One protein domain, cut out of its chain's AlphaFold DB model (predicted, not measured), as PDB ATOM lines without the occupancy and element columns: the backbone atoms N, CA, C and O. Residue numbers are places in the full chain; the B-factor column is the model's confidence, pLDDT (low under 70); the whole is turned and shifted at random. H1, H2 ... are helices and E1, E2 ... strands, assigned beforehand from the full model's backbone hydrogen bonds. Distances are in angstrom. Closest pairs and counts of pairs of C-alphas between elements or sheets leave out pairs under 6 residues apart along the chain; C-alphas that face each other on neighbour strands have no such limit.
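This is residues 171 to 293 of the 294 residues of an uncharacterized protein of Granulicella rosea (UniProt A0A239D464). The body is a closed barrel of six strands, E1 to E6, with the hairpin E7 and E8 packed on its wall at E2 and E3, E7 nearer to it. The helix H1 begins beside that hairpin, and residues 283 to 293 stick out free. The printed part has 123 residues, with eight named strands followed by one named helix, and its class is mostly strand. Round the ring run E1, E2, E3, E6, E5, E4 and back to E1, each neighbour pair antiparallel. The whole is compact, with a radius of gyration of the C-alphas of 15.0 A, and elongated, spanning 48 by 31 by 26 A.

Start with E1, residues 175 to 185, E2, residues 192 to 202, and E3, residues 205 to 215: they form a meander, each strand the antiparallel neighbour of the one before. Look for N 178 and O 199 of E1 and E2, 2.8 A apart, and N 196 and O 211 of E2 and E3, 2.8 A apart. E1, E2 and E3 bend by 70, 75 and 76 degrees at residues 180, 195 and 212. A second meander follows, of E4, residues 228 to 232, E5, residues 239 to 244, and E6, residues 252 to 260. Here N 243 and O 229 of E5 and E4 are within hydrogen-bond range at 2.8 A, and N 242 and O 254 of E5 and E6 are within hydrogen-bond range at 2.9 A. The ring closes where N 177 and O 228 of E1 and E4 are 2.9 A apart; between E3 and E6, N 212 and O 257 are 2.9 A apart. E1 to E4 and E3 to E6 are each a Greek key, four strands in a row, three of them a meander, with the first the antiparallel neighbour of the fourth. Next come E7, residues 263 to 267, and E8, residues 273 to 277, a hairpin with N 264 and O 276 at 2.8 A. The closest C-alphas of E3 and E7, those of Ala 208 and Val 264, are 4.5 A apart. In H1, residues 278 to 291, 9 of 10 O i to N i+4 pairs are within hydrogen-bond range; its closest C-alpha to E7 is Ala 278, 5.3 A from that of Asp 263.

Find C-alpha 175 at (327.841, 315.058, 464.356), where E1 begins; it runs 25.9 A, E2 26.6 A, E3 26.2 A and E6 23.3 A. H1 runs 20.7 A and ends at C-alpha 291, (346.373, 335.973, 474.212).

The C-alphas farthest apart, of Gly 189 and Ser 293, are 51.1 A apart. The printed part has no cut. The link E3 to E4 is long. Residues 187 to 189 and 292 to 293 have pLDDT under 70.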
ATOM      1  N   LYS A 171     318.398 317.589 463.940       96.06
ATOM      2  CA  LYS A 171     318.456 316.726 465.134       96.06
ATOM      3  C   LYS A 171     318.813 315.276 464.812       96.06
ATOM      4  O   LYS A 171     319.365 314.585 465.664       96.06
ATOM      5  N   ASN A 172     318.538 314.823 463.590       96.38
ATOM      6  CA  ASN A 172     318.907 313.489 463.114       96.38
ATOM      7  C   ASN A 172     320.367 313.412 462.625       96.38
ATOM      8  O   ASN A 172     320.811 312.356 462.168       96.38
ATOM      9  N   TYR A 173     321.114 314.517 462.736       96.62
ATOM     10  CA  TYR A 173     322.498 314.684 462.301       96.62
ATOM     11  C   TYR A 173     323.370 315.190 463.469       96.62
ATOM     12  O   TYR A 173     323.769 316.357 463.497       96.62
ATOM     13  N   PRO A 174     323.654 314.325 464.466       96.44
ATOM     14  CA  PRO A 174     324.257 314.729 465.739       96.44
ATOM     15  C   PRO A 174     325.759 315.041 465.668       96.44
ATOM     16  O   PRO A 174     326.339 315.461 466.666       96.44
ATOM     17  N   LEU A 175     326.415 314.789 464.535       97.38
ATOM     18  CA  LEU A 175     327.841 315.058 464.356       97.38
ATOM     19  C   LEU A 175     328.030 316.461 463.772       97.38
ATOM     20  O   LEU A 175     327.240 316.899 462.937       97.38
ATOM     21  N   GLU A 176     329.108 317.136 464.160       97.44
ATOM     22  CA  GLU A 176     329.516 318.412 463.564       97.44
ATOM     23  C   GLU A 176     330.744 318.151 462.684       97.44
ATOM     24  O   GLU A 176     331.774 317.695 463.184       97.44
ATOM     25  N   MET A 177     330.637 318.394 461.376       97.50
ATOM     26  CA  MET A 177     331.724 318.214 460.410       97.50
ATOM     27  C   MET A 177     332.195 319.567 459.872       97.50
ATOM     28  O   MET A 177     331.463 320.258 459.164       97.50
ATOM     29  N   ASP A 178     333.442 319.914 460.150       96.62
ATOM     30  CA  ASP A 178     334.153 321.029 459.541       96.62
ATOM     31  C   ASP A 178     334.868 320.558 458.267       96.62
ATOM     32  O   ASP A 178     335.785 319.734 458.299       96.62
ATOM     33  N   VAL A 179     334.432 321.076 457.120       96.94
ATOM     34  CA  VAL A 179     335.058 320.813 455.825       96.94
ATOM     35  C   VAL A 179     336.149 321.856 455.599       96.94
ATOM     36  O   VAL A 179     335.862 323.006 455.280       96.94
ATOM     37  N   MET A 180     337.413 321.443 455.706       96.31
ATOM     38  CA  MET A 180     338.555 322.362 455.641       96.31
ATOM     39  C   MET A 180     339.165 322.474 454.241       96.31
ATOM     40  O   MET A 180     339.712 323.513 453.868       96.31
ATOM     41  N   ALA A 181     339.127 321.419 453.437       96.94
ATOM     42  CA  ALA A 181     339.618 321.466 452.064       96.94
ATOM     43  C   ALA A 181     338.878 320.455 451.200       96.94
ATOM     44  O   ALA A 181     338.731 319.303 451.596       96.94
ATOM     45  N   VAL A 182     338.473 320.855 449.993       97.19
ATOM     46  CA  VAL A 182     337.903 319.941 448.996       97.19
ATOM     47  C   VAL A 182     338.480 320.249 447.626       97.19
ATOM     48  O   VAL A 182     338.471 321.387 447.163       97.19
ATOM     49  N   ARG A 183     338.970 319.210 446.953       96.75
ATOM     50  CA  ARG A 183     339.349 319.251 445.542       96.75
ATOM     51  C   ARG A 183     338.228 318.625 444.732       96.75
ATOM     52  O   ARG A 183     338.111 317.400 444.659       96.75
ATOM     53  N   TRP A 184     337.397 319.485 444.159       95.44
ATOM     54  CA  TRP A 184     336.308 319.087 443.278       95.44
ATOM     55  C   TRP A 184     336.844 318.623 441.923       95.44
ATOM     56  O   TRP A 184     337.798 319.190 441.389       95.44
ATOM     57  N   LYS A 185     336.200 317.605 441.368       93.12
ATOM     58  CA  LYS A 185     336.336 317.160 439.984       93.12
ATOM     59  C   LYS A 185     334.982 317.322 439.304       93.12
ATOM     60  O   LYS A 185     333.948 317.375 439.979       93.12
ATOM     61  N   ASP A 186     334.988 317.401 437.980       78.81
ATOM     62  CA  ASP A 186     333.740 317.342 437.230       78.81
ATOM     63  C   ASP A 186     333.091 315.989 437.503       78.81
ATOM     64  O   ASP A 186     333.675 314.926 437.277       78.81
ATOM     65  N   GLY A 187     331.909 316.041 438.104       69.81
ATOM     66  CA  GLY A 187     331.175 314.845 438.451       69.81
ATOM     67  C   GLY A 187     330.294 314.387 437.294       69.81
ATOM     68  O   GLY A 187     329.851 315.179 436.462       69.81
ATOM     69  N   ALA A 188     330.038 313.085 437.229       59.84
ATOM     70  CA  ALA A 188     329.121 312.530 436.246       59.84
ATOM     71  C   ALA A 188     327.669 312.707 436.719       59.84
ATOM     72  O   ALA A 188     327.345 312.460 437.878       59.84
ATOM     73  N   GLY A 189     326.768 313.062 435.801       64.88
ATOM     74  CA  GLY A 189     325.315 312.995 436.001       64.88
ATOM     75  C   GLY A 189     324.733 313.903 437.095       64.88
ATOM     76  O   GLY A 189     323.737 313.575 437.734       64.88
ATOM     77  N   GLY A 190     325.329 315.077 437.296       73.06
ATOM     78  CA  GLY A 190     324.727 316.150 438.089       73.06
ATOM     79  C   GLY A 190     324.994 316.097 439.595       73.06
ATOM     80  O   GLY A 190     324.530 316.986 440.304       73.06
ATOM     81  N   LEU A 191     325.753 315.112 440.080       82.94
ATOM     82  CA  LEU A 191     326.442 315.210 441.366       82.94
ATOM     83  C   LEU A 191     327.877 315.654 441.109       82.94
ATOM     84  O   LEU A 191     328.558 315.073 440.273       82.94
ATOM     85  N   MET A 192     328.340 316.653 441.846       90.00
ATOM     86  CA  MET A 192     329.744 317.030 441.937       90.00
ATOM     87  C   MET A 192     330.467 316.003 442.799       90.00
ATOM     88  O   MET A 192     329.960 315.617 443.853       90.00
ATOM     89  N   THR A 193     331.653 315.572 442.379       93.44
ATOM     90  CA  THR A 193     332.474 314.655 443.175       93.44
ATOM     91  C   THR A 193     333.790 315.304 443.561       93.44
ATOM     92  O   THR A 193     334.307 316.178 442.865       93.44
ATOM     93  N   GLY A 194     334.346 314.912 444.699       95.75
ATOM     94  CA  GLY A 194     335.594 315.481 445.183       95.75
ATOM     95  C   GLY A 194     336.279 314.604 446.212       95.75
ATOM     96  O   GLY A 194     335.747 313.591 446.659       95.75
ATOM     97  N   SER A 195     337.480 315.018 446.589       97.62
ATOM     98  CA  SER A 195     338.212 314.468 447.727       97.62
ATOM     99  C   SER A 195     338.667 315.606 448.619       97.62
ATOM    100  O   SER A 195     339.095 316.645 448.107       97.62
ATOM    101  N   GLY A 196     338.599 315.418 449.926       97.44
ATOM    102  CA  GLY A 196     338.850 316.480 450.878       97.44
ATOM    103  C   GLY A 196     339.327 315.996 452.234       97.44
ATOM    104  O   GLY A 196     339.498 314.800 452.469       97.44
ATOM    105  N   GLN A 197     339.565 316.979 453.089       98.12
ATOM    106  CA  GLN A 197     340.022 316.823 454.460       98.12
ATOM    107  C   GLN A 197     339.194 317.742 455.353       98.12
ATOM    108  O   GLN A 197     338.819 318.850 454.949       98.12
ATOM    109  N   GLY A 198     338.899 317.279 456.558       97.31
ATOM    110  CA  GLY A 198     338.114 318.022 457.527       97.31
ATOM    111  C   GLY A 198     338.255 317.471 458.935       97.31
ATOM    112  O   GLY A 198     338.926 316.465 459.149       97.31
ATOM    113  N   ASN A 199     337.607 318.128 459.885       97.38
ATOM    114  CA  ASN A 199     337.528 317.672 461.263       97.38
ATOM    115  C   ASN A 199     336.088 317.342 461.609       97.38
ATOM    116  O   ASN A 199     335.165 318.048 461.222       97.38
ATOM    117  N   MET A 200     335.896 316.297 462.394       96.69
ATOM    118  CA  MET A 200     334.597 315.920 462.916       96.69
ATOM    119  C   MET A 200     334.638 315.972 464.435       96.69
ATOM    120  O   MET A 200     335.546 315.434 465.073       96.69
ATOM    121  N   LYS A 201     333.611 316.572 465.024       95.69
ATOM    122  CA  LYS A 201     333.358 316.521 466.455       95.69
ATOM    123  C   LYS A 201     332.335 315.435 466.751       95.69
ATOM    124  O   LYS A 201     331.253 315.382 466.168       95.69
ATOM    125  N   THR A 202     332.705 314.569 467.677       89.31
ATOM    126  CA  THR A 202     331.877 313.486 468.198       89.31
ATOM    127  C   THR A 202     331.733 313.641 469.708       89.31
ATOM    128  O   THR A 202     332.462 314.412 470.333       89.31
ATOM    129  N   GLU A 203     330.870 312.837 470.325       89.44
ATOM    130  CA  GLU A 203     330.800 312.725 471.790       89.44
ATOM    131  C   GLU A 203     332.141 312.307 472.423       89.44
ATOM    132  O   GLU A 203     332.407 312.618 473.581       89.44
ATOM    133  N   ARG A 204     333.006 311.616 471.665       90.62
ATOM    134  CA  ARG A 204     334.328 311.157 472.121       90.62
ATOM    135  C   ARG A 204     335.430 312.203 471.942       90.62
ATOM    136  O   ARG A 204     336.543 311.979 472.410       90.62
ATOM    137  N   GLY A 205     335.143 313.313 471.265       93.44
ATOM    138  CA  GLY A 205     336.109 314.363 470.953       93.44
ATOM    139  C   GLY A 205     336.231 314.658 469.458       93.44
ATOM    140  O   GLY A 205     335.375 314.272 468.656       93.44
ATOM    141  N   LEU A 206     337.295 315.384 469.112       95.50
ATOM    142  CA  LEU A 206     337.631 315.782 467.745       95.50
ATOM    143  C   LEU A 206     338.469 314.706 467.054       95.50
ATOM    144  O   LEU A 206     339.347 314.115 467.679       95.50
ATOM    145  N   ALA A 207     338.207 314.497 465.767       96.50
ATOM    146  CA  ALA A 207     338.947 313.582 464.911       96.50
ATOM    147  C   ALA A 207     339.098 314.169 463.503       96.50
ATOM    148  O   ALA A 207     338.156 314.744 462.959       96.50
ATOM    149  N   ALA A 208     340.267 313.991 462.902       97.69
ATOM    150  CA  ALA A 208     340.532 314.306 461.511       97.69
ATOM    151  C   ALA A 208     339.867 313.264 460.608       97.69
ATOM    152  O   ALA A 208     339.801 312.074 460.923       97.69
ATOM    153  N   VAL A 209     339.369 313.718 459.465       98.12
ATOM    154  CA  VAL A 209     338.662 312.888 458.498       98.12
ATOM    155  C   VAL A 209     339.172 313.214 457.105       98.12
ATOM    156  O   VAL A 209     339.033 314.342 456.629       98.12
ATOM    157  N   ASP A 210     339.718 312.207 456.431       98.25
ATOM    158  CA  ASP A 210     339.872 312.241 454.980       98.25
ATOM    159  C   ASP A 210     338.605 311.692 454.340       98.25
ATOM    160  O   ASP A 210     338.017 310.725 454.834       98.25
ATOM    161  N   PHE A 211     338.169 312.284 453.232       98.06
ATOM    162  CA  PHE A 211     336.948 311.835 452.579       98.06
ATOM    163  C   PHE A 211     336.977 311.958 451.062       98.06
ATOM    164  O   PHE A 211     337.647 312.809 450.477       98.06
ATOM    165  N   THR A 212     336.165 311.122 450.424       97.25
ATOM    166  CA  THR A 212     335.608 311.398 449.097       97.25
ATOM    167  C   THR A 212     334.155 311.809 449.264       97.25
ATOM    168  O   THR A 212     333.473 311.302 450.149       97.25
ATOM    169  N   ILE A 213     333.694 312.759 448.456       96.12
ATOM    170  CA  ILE A 213     332.369 313.369 448.573       96.12
ATOM    171  C   ILE A 213     331.641 313.317 447.234       96.12
ATOM    172  O   ILE A 213     332.243 313.577 446.192       96.12
ATOM    173  N   GLY A 214     330.349 313.001 447.271       93.69
ATOM    174  CA  GLY A 214     329.392 313.219 446.193       93.69
ATOM    175  C   GLY A 214     328.295 314.164 446.675       93.69
ATOM    176  O   GLY A 214     327.623 313.870 447.662       93.69
ATOM    177  N   CYS A 215     328.116 315.304 446.012       94.12
ATOM    178  CA  CYS A 215     327.172 316.331 446.448       94.12
ATOM    179  C   CYS A 215     326.482 317.018 445.258       94.12
ATOM    180  O   CYS A 215     327.121 317.213 444.226       94.12
ATOM    181  N   PRO A 216     325.201 317.427 445.346       90.31
ATOM    182  CA  PRO A 216     324.531 318.152 444.259       90.31
ATOM    183  C   PRO A 216     325.090 319.561 444.000       90.31
ATOM    184  O   PRO A 216     324.703 320.199 443.021       90.31
ATOM    185  N   MET A 217     325.991 320.049 444.857       92.06
ATOM    186  CA  MET A 217     326.677 321.333 444.731       92.06
ATOM    187  C   MET A 217     328.103 321.257 445.275       92.06
ATOM    188  O   MET A 217     328.437 320.349 446.036       92.06
ATOM    189  N   LYS A 218     328.952 322.212 444.882       94.94
ATOM    190  CA  LYS A 218     330.270 322.369 445.502       94.94
ATOM    191  C   LYS A 218     330.086 322.955 446.900       94.94
ATOM    192  O   LYS A 218     329.386 323.950 447.057       94.94
ATOM    193  N   LEU A 219     330.724 322.336 447.882       94.56
ATOM    194  CA  LEU A 219     330.899 322.910 449.211       94.56
ATOM    195  C   LEU A 219     332.177 323.735 449.228       94.56
ATOM    196  O   LEU A 219     333.228 323.267 448.766       94.56
ATOM    197  N   ASP A 220     332.070 324.935 449.781       91.50
ATOM    198  CA  ASP A 220     333.221 325.752 450.121       91.50
ATOM    199  C   ASP A 220     333.752 325.334 451.493       91.50
ATOM    200  O   ASP A 220     332.960 324.997 452.378       91.50
ATOM    201  N   PRO A 221     335.079 325.367 451.701       93.19
ATOM    202  CA  PRO A 221     335.626 325.255 453.035       93.19
ATOM    203  C   PRO A 221     334.994 326.273 453.978       93.19
ATOM    204  O   PRO A 221     334.860 327.454 453.638       93.19
ATOM    205  N   LEU A 222     334.598 325.820 455.161       89.38
ATOM    206  CA  LEU A 222     333.988 326.702 456.136       89.38
ATOM    207  C   LEU A 222     335.084 327.510 456.867       89.38
ATOM    208  O   LEU A 222     336.143 326.974 457.179       89.38
ATOM    209  N   PRO A 223     334.868 328.816 457.116       82.62
ATOM    210  CA  PRO A 223     335.627 329.578 458.096       82.62
ATOM    211  C   PRO A 223     335.530 328.931 459.474       82.62
ATOM    212  O   PRO A 223     334.491 328.353 459.814       82.62
ATOM    213  N   ASP A 224     336.583 329.116 460.263       77.62
ATOM    214  CA  ASP A 224     336.730 328.540 461.595       77.62
ATOM    215  C   ASP A 224     335.473 328.750 462.457       77.62
ATOM    216  O   ASP A 224     334.927 329.853 462.564       77.62
ATOM    217  N   GLY A 225     335.000 327.662 463.070       79.88
ATOM    218  CA  GLY A 225     333.843 327.660 463.970       79.88
ATOM    219  C   GLY A 225     332.486 327.411 463.306       79.88
ATOM    220  O   GLY A 225     331.492 327.296 464.023       79.88
ATOM    221  N   ARG A 226     332.411 327.282 461.973       91.38
ATOM    222  CA  ARG A 226     331.208 326.774 461.288       91.38
ATOM    223  C   ARG A 226     331.365 325.293 460.954       91.38
ATOM    224  O   ARG A 226     332.463 324.822 460.689       91.38
ATOM    225  N   PHE A 227     330.253 324.569 460.936       95.88
ATOM    226  CA  PHE A 227     330.224 323.142 460.631       95.88
ATOM    227  C   PHE A 227     328.966 322.777 459.844       95.88
ATOM    228  O   PHE A 227     327.967 323.494 459.863       95.88
ATOM    229  N   TYR A 228     329.022 321.632 459.174       97.00
ATOM    230  CA  TYR A 228     327.862 320.942 458.635       97.00
ATOM    231  C   TYR A 228     327.346 319.931 459.655       97.00
ATOM    232  O   TYR A 228     328.130 319.242 460.312       97.00
ATOM    233  N   HIS A 229     326.027 319.810 459.753       97.31
ATOM    234  CA  HIS A 229     325.409 318.721 460.497       97.31
ATOM    235  C   HIS A 229     325.632 317.404 459.754       97.31
ATOM    236  O   HIS A 229     325.450 317.327 458.538       97.31
ATOM    237  N   ALA A 230     326.035 316.361 460.468       97.69
ATOM    238  CA  ALA A 230     326.416 315.094 459.870       97.69
ATOM    239  C   ALA A 230     325.890 313.879 460.645       97.69
ATOM    240  O   ALA A 230     325.597 313.939 461.840       97.69
ATOM    241  N   ARG A 231     325.793 312.736 459.962       96.75
ATOM    242  CA  ARG A 231     325.509 311.437 460.589       96.75
ATOM    243  C   ARG A 231     326.234 310.302 459.896       96.75
ATOM    244  O   ARG A 231     326.462 310.349 458.689       96.75
ATOM    245  N   TRP A 232     326.520 309.244 460.643       96.12
ATOM    246  CA  TRP A 232     326.988 307.991 460.061       96.12
ATOM    247  C   TRP A 232     325.881 307.309 459.255       96.12
ATOM    248  O   TRP A 232     324.718 307.289 459.663       96.12
ATOM    249  N   ARG A 233     326.265 306.703 458.133       93.06
ATOM    250  CA  ARG A 233     325.417 305.855 457.300       93.06
ATOM    251  C   ARG A 233     326.051 304.467 457.240       93.06
ATOM    252  O   ARG A 233     327.102 304.294 456.646       93.06
ATOM    253  N   GLY A 234     325.432 303.469 457.864       90.25
ATOM    254  CA  GLY A 234     326.015 302.124 457.936       90.25
ATOM    255  C   GLY A 234     327.128 302.017 458.984       90.25
ATOM    256  O   GLY A 234     326.924 302.388 460.139       90.25
ATOM    257  N   GLU A 235     328.280 301.457 458.608       90.69
ATOM    258  CA  GLU A 235     329.398 301.226 459.534       90.69
ATOM    259  C   GLU A 235     330.086 302.545 459.925       90.69
ATOM    260  O   GLU A 235     330.508 303.328 459.068       90.69
ATOM    261  N   GLN A 236     330.209 302.785 461.236       91.81
ATOM    262  CA  GLN A 236     330.835 303.994 461.771       91.81
ATOM    263  C   GLN A 236     332.264 304.158 461.239       91.81
ATOM    264  O   GLN A 236     333.045 303.209 461.216       91.81
ATOM    265  N   GLY A 237     332.607 305.377 460.820       90.00
ATOM    266  CA  GLY A 237     333.932 305.706 460.294       90.00
ATOM    267  C   GLY A 237     334.108 305.505 458.789       90.00
ATOM    268  O   GLY A 237     335.091 306.012 458.251       90.00
ATOM    269  N   LYS A 238     333.184 304.823 458.094       93.81
ATOM    270  CA  LYS A 238     333.321 304.526 456.654       93.81
ATOM    271  C   LYS A 238     332.457 305.389 455.747       93.81
ATOM    272  O   LYS A 238     332.896 305.741 454.656       93.81
ATOM    273  N   GLN A 239     331.225 305.677 456.151       96.19
ATOM    274  CA  GLN A 239     330.255 306.383 455.315       96.19
ATOM    275  C   GLN A 239     329.448 307.376 456.141       96.19
ATOM    276  O   GLN A 239     328.911 307.027 457.190       96.19
ATOM    277  N   MET A 240     329.342 308.608 455.661       96.62
ATOM    278  CA  MET A 240     328.704 309.714 456.366       96.62
ATOM    279  C   MET A 240     327.805 310.500 455.413       96.62
ATOM    280  O   MET A 240     328.137 310.670 454.244       96.62
ATOM    281  N   THR A 241     326.693 311.018 455.920       96.81
ATOM    282  CA  THR A 241     325.849 311.979 455.206       96.81
ATOM    283  C   THR A 241     326.013 313.353 455.852       96.81
ATOM    284  O   THR A 241     325.866 313.468 457.071       96.81
ATOM    285  N   LEU A 242     326.293 314.382 455.048       97.56
ATOM    286  CA  LEU A 242     326.265 315.790 455.462       97.56
ATOM    287  C   LEU A 242     324.930 316.413 455.082       97.56
ATOM    288  O   LEU A 242     324.512 316.265 453.939       97.56
ATOM    289  N   LEU A 243     324.307 317.141 456.002       97.38
ATOM    290  CA  LEU A 243     323.169 318.012 455.744       97.38
ATOM    291  C   LEU A 243     323.678 319.422 455.424       97.38
ATOM    292  O   LEU A 243     324.438 320.019 456.189       97.38
ATOM    293  N   VAL A 244     323.262 319.943 454.276       96.69
ATOM    294  CA  VAL A 244     323.704 321.220 453.719       96.69
ATOM    295  C   VAL A 244     322.504 322.138 453.592       96.69
ATOM    296  O   VAL A 244     321.602 321.901 452.789       96.69
ATOM    297  N   GLU A 245     322.500 323.209 454.373       94.81
ATOM    298  CA  GLU A 245     321.482 324.247 454.266       94.81
ATOM    299  C   GLU A 245     321.769 325.146 453.060       94.81
ATOM    300  O   GLU A 245     322.865 325.687 452.910       94.81
ATOM    301  N   ILE A 246     320.770 325.311 452.193       91.00
ATOM    302  CA  ILE A 246     320.865 326.153 451.001       91.00
ATOM    303  C   ILE A 246     319.947 327.361 451.215       91.00
ATOM    304  O   ILE A 246     318.733 327.179 451.321       91.00
ATOM    305  N   PRO A 247     320.474 328.599 451.256       90.25
ATOM    306  CA  PRO A 247     319.646 329.783 451.450       90.25
ATOM    307  C   PRO A 247     318.496 329.858 450.434       90.25
ATOM    308  O   PRO A 247     318.709 329.784 449.222       90.25
ATOM    309  N   GLY A 248     317.266 329.982 450.939       90.00
ATOM    310  CA  GLY A 248     316.051 330.091 450.124       90.00
ATOM    311  C   GLY A 248     315.605 328.807 449.417       90.00
ATOM    312  O   GLY A 248     314.680 328.868 448.613       90.00
ATOM    313  N   ASN A 249     316.233 327.660 449.691       90.19
ATOM    314  CA  ASN A 249     315.896 326.371 449.085       90.19
ATOM    315  C   ASN A 249     315.740 325.282 450.157       90.19
ATOM    316  O   ASN A 249     316.085 325.482 451.322       90.19
ATOM    317  N   ALA A 250     315.215 324.120 449.761       88.62
ATOM    318  CA  ALA A 250     315.242 322.936 450.616       88.62
ATOM    319  C   ALA A 250     316.700 322.532 450.922       88.62
ATOM    320  O   ALA A 250     317.571 322.711 450.062       88.62
ATOM    321  N   PRO A 251     316.987 322.005 452.126       93.19
ATOM    322  CA  PRO A 251     318.317 321.509 452.444       93.19
ATOM    323  C   PRO A 251     318.660 320.317 451.555       93.19
ATOM    324  O   PRO A 251     317.794 319.526 451.185       93.19
ATOM    325  N   ALA A 252     319.941 320.178 451.240       95.00
ATOM    326  CA  ALA A 252     320.467 319.061 450.480       95.00
ATOM    327  C   ALA A 252     321.300 318.139 451.370       95.00
ATOM    328  O   ALA A 252     321.719 318.517 452.462       95.00
ATOM    329  N   VAL A 253     321.587 316.936 450.885       95.81
ATOM    330  CA  VAL A 253     322.563 316.040 451.492       95.81
ATOM    331  C   VAL A 253     323.737 315.767 450.561       95.81
ATOM    332  O   VAL A 253     323.566 315.609 449.352       95.81
ATOM    333  N   CYS A 254     324.938 315.692 451.127       96.38
ATOM    334  CA  CYS A 254     326.102 315.129 450.453       96.38
ATOM    335  C   CYS A 254     326.444 313.774 451.079       96.38
ATOM    336  O   CYS A 254     326.378 313.609 452.295       96.38
ATOM    337  N   GLU A 255     326.879 312.825 450.258       95.31
ATOM    338  CA  GLU A 255     327.323 311.506 450.707       95.31
ATOM    339  C   GLU A 255     328.850 311.449 450.703       95.31
ATOM    340  O   GLU A 255     329.495 311.818 449.717       95.31
ATOM    341  N   LEU A 256     329.433 311.014 451.817       96.88
ATOM    342  CA  LEU A 256     330.871 310.937 452.029       96.88
ATOM    343  C   LEU A 256     331.279 309.490 452.288       96.88
ATOM    344  O   LEU A 256     330.667 308.806 453.107       96.88
ATOM    345  N   ALA A 257     332.365 309.054 451.655       96.81
ATOM    346  CA  ALA A 257     333.131 307.901 452.116       96.81
ATOM    347  C   ALA A 257     334.376 308.405 452.846       96.81
ATOM    348  O   ALA A 257     335.135 309.203 452.293       96.81
ATOM    349  N   THR A 258     334.557 307.970 454.088       97.69
ATOM    350  CA  THR A 258     335.462 308.580 455.066       97.69
ATOM    351  C   THR A 258     336.556 307.623 455.525       97.69
ATOM    352  O   THR A 258     336.398 306.405 455.512       97.69
ATOM    353  N   THR A 259     337.671 308.187 455.978       97.88
ATOM    354  CA  THR A 259     338.693 307.525 456.793       97.88
ATOM    355  C   THR A 259     338.972 308.420 457.995       97.88
ATOM    356  O   THR A 259     339.359 309.574 457.824       97.88
ATOM    357  N   VAL A 260     338.703 307.909 459.199       97.06
ATOM    358  CA  VAL A 260     338.817 308.665 460.457       97.06
ATOM    359  C   VAL A 260     340.178 308.419 461.094       97.06
ATOM    360  O   VAL A 260     340.598 307.271 461.241       97.06
ATOM    361  N   HIS A 261     340.823 309.500 461.520       96.88
ATOM    362  CA  HIS A 261     342.134 309.510 462.158       96.88
ATOM    363  C   HIS A 261     342.034 309.997 463.605       96.88
ATOM    364  O   HIS A 261     341.082 310.678 463.980       96.88
ATOM    365  N   ALA A 262     343.026 309.651 464.430       95.69
ATOM    366  CA  ALA A 262     343.086 310.085 465.831       95.69
ATOM    367  C   ALA A 262     343.615 311.524 466.010       95.69
ATOM    368  O   ALA A 262     343.481 312.105 467.088       95.69
ATOM    369  N   ASP A 263     344.230 312.079 464.966       97.38
ATOM    370  CA  ASP A 263     344.748 313.446 464.937       97.38
ATOM    371  C   ASP A 263     343.634 314.460 464.634       97.38
ATOM    372  O   ASP A 263     342.479 314.093 464.442       97.38
ATOM    373  N   VAL A 264     343.976 315.746 464.584       97.44
ATOM    374  CA  VAL A 264     343.108 316.857 464.176       97.44
ATOM    375  C   VAL A 264     343.838 317.655 463.099       97.44
ATOM    376  O   VAL A 264     345.026 317.946 463.240       97.44
ATOM    377  N   TYR A 265     343.153 318.016 462.016       97.44
ATOM    378  CA  TYR A 265     343.725 318.892 461.001       97.44
ATOM    379  C   TYR A 265     343.707 320.346 461.471       97.44
ATOM    380  O   TYR A 265     342.671 320.878 461.856       97.44
ATOM    381  N   VAL A 266     344.855 321.011 461.400       96.06
ATOM    382  CA  VAL A 266     345.015 322.434 461.710       96.06
ATOM    383  C   VAL A 266     345.499 323.151 460.461       96.06
ATOM    384  O   VAL A 266     346.421 322.687 459.784       96.06
ATOM    385  N   ARG A 267     344.888 324.292 460.136       95.12
ATOM    386  CA  ARG A 267     345.340 325.127 459.023       95.12
ATOM    387  C   ARG A 267     346.517 325.992 459.465       95.12
ATOM    388  O   ARG A 267     346.393 326.807 460.369       95.12
ATOM    389  N   GLN A 268     347.653 325.834 458.797       95.12
ATOM    390  CA  GLN A 268     348.820 326.689 458.995       95.12
ATOM    391  C   GLN A 268     348.648 328.043 458.287       95.12
ATOM    392  O   GLN A 268     347.829 328.183 457.381       95.12
ATOM    393  N   ALA A 269     349.486 329.027 458.631       92.06
ATOM    394  CA  ALA A 269     349.495 330.349 457.988       92.06
ATOM    395  C   ALA A 269     349.738 330.299 456.463       92.06
ATOM    396  O   ALA A 269     349.280 331.168 455.728       92.06
ATOM    397  N   SER A 270     350.416 329.257 455.974       94.12
ATOM    398  CA  SER A 270     350.595 328.946 454.545       94.12
ATOM    399  C   SER A 270     349.311 328.482 453.843       94.12
ATOM    400  O   SER A 270     349.307 328.311 452.625       94.12
ATOM    401  N   GLY A 271     348.239 328.209 454.592       91.56
ATOM    402  CA  GLY A 271     346.999 327.606 454.106       91.56
ATOM    403  C   GLY A 271     347.025 326.076 454.026       91.56
ATOM    404  O   GLY A 271     345.976 325.476 453.775       91.56
ATOM    405  N   THR A 272     348.177 325.434 454.261       95.31
ATOM    406  CA  THR A 272     348.307 323.969 454.280       95.31
ATOM    407  C   THR A 272     347.694 323.375 455.544       95.31
ATOM    408  O   THR A 272     347.785 323.962 456.621       95.31
ATOM    409  N   LEU A 273     347.076 322.200 455.415       96.44
ATOM    410  CA  LEU A 273     346.565 321.447 456.558       96.44
ATOM    411  C   LEU A 273     347.675 320.562 457.127       96.44
ATOM    412  O   LEU A 273     348.354 319.858 456.380       96.44
ATOM    413  N   GLN A 274     347.844 320.603 458.443       97.62
ATOM    414  CA  GLN A 274     348.763 319.756 459.193       97.62
ATOM    415  C   GLN A 274     347.961 318.887 460.161       97.62
ATOM    416  O   GLN A 274     347.118 319.403 460.888       97.62
ATOM    417  N   ALA A 275     348.226 317.581 460.184       97.88
ATOM    418  CA  ALA A 275     347.704 316.703 461.226       97.88
ATOM    419  C   ALA A 275     348.472 316.943 462.531       97.88
ATOM    420  O   ALA A 275     349.705 316.901 462.548       97.88
ATOM    421  N   VAL A 276     347.741 317.212 463.607       97.81
ATOM    422  CA  VAL A 276     348.275 317.472 464.945       97.81
ATOM    423  C   VAL A 276     347.580 316.533 465.931       97.81
ATOM    424  O   VAL A 276     346.352 316.423 465.883       97.81
ATOM    425  N   PRO A 277     348.300 315.871 466.854       97.25
ATOM    426  CA  PRO A 277     347.666 315.032 467.862       97.25
ATOM    427  C   PRO A 277     346.621 315.808 468.669       97.25
ATOM    428  O   PRO A 277     346.863 316.945 469.083       97.25
ATOM    429  N   ALA A 278     345.480 315.185 468.978       92.69
ATOM    430  CA  ALA A 278     344.371 315.856 469.662       92.69
ATOM    431  C   ALA A 278     344.790 316.556 470.976       92.69
ATOM    432  O   ALA A 278     344.335 317.659 471.271       92.69
ATOM    433  N   ALA A 279     345.709 315.959 471.743       93.75
ATOM    434  CA  ALA A 279     346.234 316.546 472.980       93.75
ATOM    435  C   ALA A 279     347.073 317.818 472.750       93.75
ATOM    436  O   ALA A 279     347.118 318.707 473.599       93.75
ATOM    437  N   GLU A 280     347.765 317.919 471.619       96.50
ATOM    438  CA  GLU A 280     348.489 319.129 471.234       96.50
ATOM    439  C   GLU A 280     347.526 320.215 470.757       96.50
ATOM    440  O   GLU A 280     347.626 321.345 471.229       96.50
ATOM    441  N   TYR A 281     346.516 319.853 469.965       95.19
ATOM    442  CA  TYR A 281     345.466 320.783 469.551       95.19
ATOM    443  C   TYR A 281     344.746 321.436 470.746       95.19
ATOM    444  O   TYR A 281     344.574 322.653 470.784       95.19
ATOM    445  N   GLN A 282     344.412 320.664 471.787       92.56
ATOM    446  CA  GLN A 282     343.806 321.213 473.012       92.56
ATOM    447  C   GLN A 282     344.713 322.230 473.727       92.56
ATOM    448  O   GLN A 282     344.226 323.217 474.279       92.56
ATOM    449  N   ARG A 283     346.037 322.027 473.698       94.62
ATOM    450  CA  ARG A 283     346.999 322.990 474.260       94.62
ATOM    451  C   ARG A 283     347.048 324.279 473.441       94.62
ATOM    452  O   ARG A 283     347.148 325.351 474.031       94.62
ATOM    453  N   MET A 284     346.937 324.186 472.114       92.75
ATOM    454  CA  MET A 284     346.876 325.359 471.234       92.75
ATOM    455  C   MET A 284     345.644 326.217 471.545       92.75
ATOM    456  O   MET A 284     345.791 327.410 471.801       92.75
ATOM    457  N   LEU A 285     344.462 325.596 471.651       90.00
ATOM    458  CA  LEU A 285     343.222 326.303 471.996       90.00
ATOM    459  C   LEU A 285     343.303 327.028 473.347       90.00
ATOM    460  O   LEU A 285     342.788 328.135 473.495       90.00
ATOM    461  N   HIS A 286     343.955 326.417 474.341       91.00
ATOM    462  CA  HIS A 286     344.132 327.045 475.648       91.00
ATOM    463  C   HIS A 286     345.040 328.282 475.580       91.00
ATOM    464  O   HIS A 286     344.746 329.295 476.213       91.00
ATOM    465  N   ASN A 287     346.114 328.226 474.788       90.50
ATOM    466  CA  ASN A 287     347.046 329.341 474.640       90.50
ATOM    467  C   ASN A 287     346.400 330.538 473.924       90.50
ATOM    468  O   ASN A 287     346.550 331.667 474.393       90.50
ATOM    469  N   ASP A 288     345.621 330.311 472.865       84.75
ATOM    470  CA  ASP A 288     344.966 331.395 472.116       84.75
ATOM    471  C   ASP A 288     343.958 332.175 472.978       84.75
ATOM    472  O   ASP A 288     343.899 333.408 472.919       84.75
ATOM    473  N   ALA A 289     343.239 331.488 473.873       81.06
ATOM    474  CA  ALA A 289     342.321 332.131 474.817       81.06
ATOM    475  C   ALA A 289     343.034 333.092 475.795       81.06
ATOM    476  O   ALA A 289     342.463 334.101 476.221       81.06
ATOM    477  N   THR A 290     344.297 332.817 476.139       78.56
ATOM    478  CA  THR A 290     345.086 333.690 477.029       78.56
ATOM    479  C   THR A 290     345.660 334.917 476.327       78.56
ATOM    480  O   THR A 290     345.929 335.924 476.982       78.56
ATOM    481  N   VAL A 291     345.833 334.860 475.004       72.00
ATOM    482  CA  VAL A 291     346.373 335.973 474.212       72.00
ATOM    483  C   VAL A 291     345.276 336.978 473.859       72.00
ATOM    484  O   VAL A 291     345.521 338.177 473.928       72.00
ATOM    485  N   GLY A 292     344.056 336.520 473.563       64.75
ATOM    486  CA  GLY A 292     342.929 337.393 473.198       64.75
ATOM    487  C   GLY A 292     342.279 338.182 474.348       64.75
ATOM    488  O   GLY A 292     341.341 338.933 474.101       64.75
ATOM    489  N   SER A 293     342.731 338.004 475.594       57.97
ATOM    490  CA  SER A 293     342.170 338.656 476.795       57.97
ATOM    491  C   SER A 293     343.051 339.766 477.391       57.97
ATOM    492  O   SER A 293     342.728 340.286 478.462       57.97
TER     493      SER A 293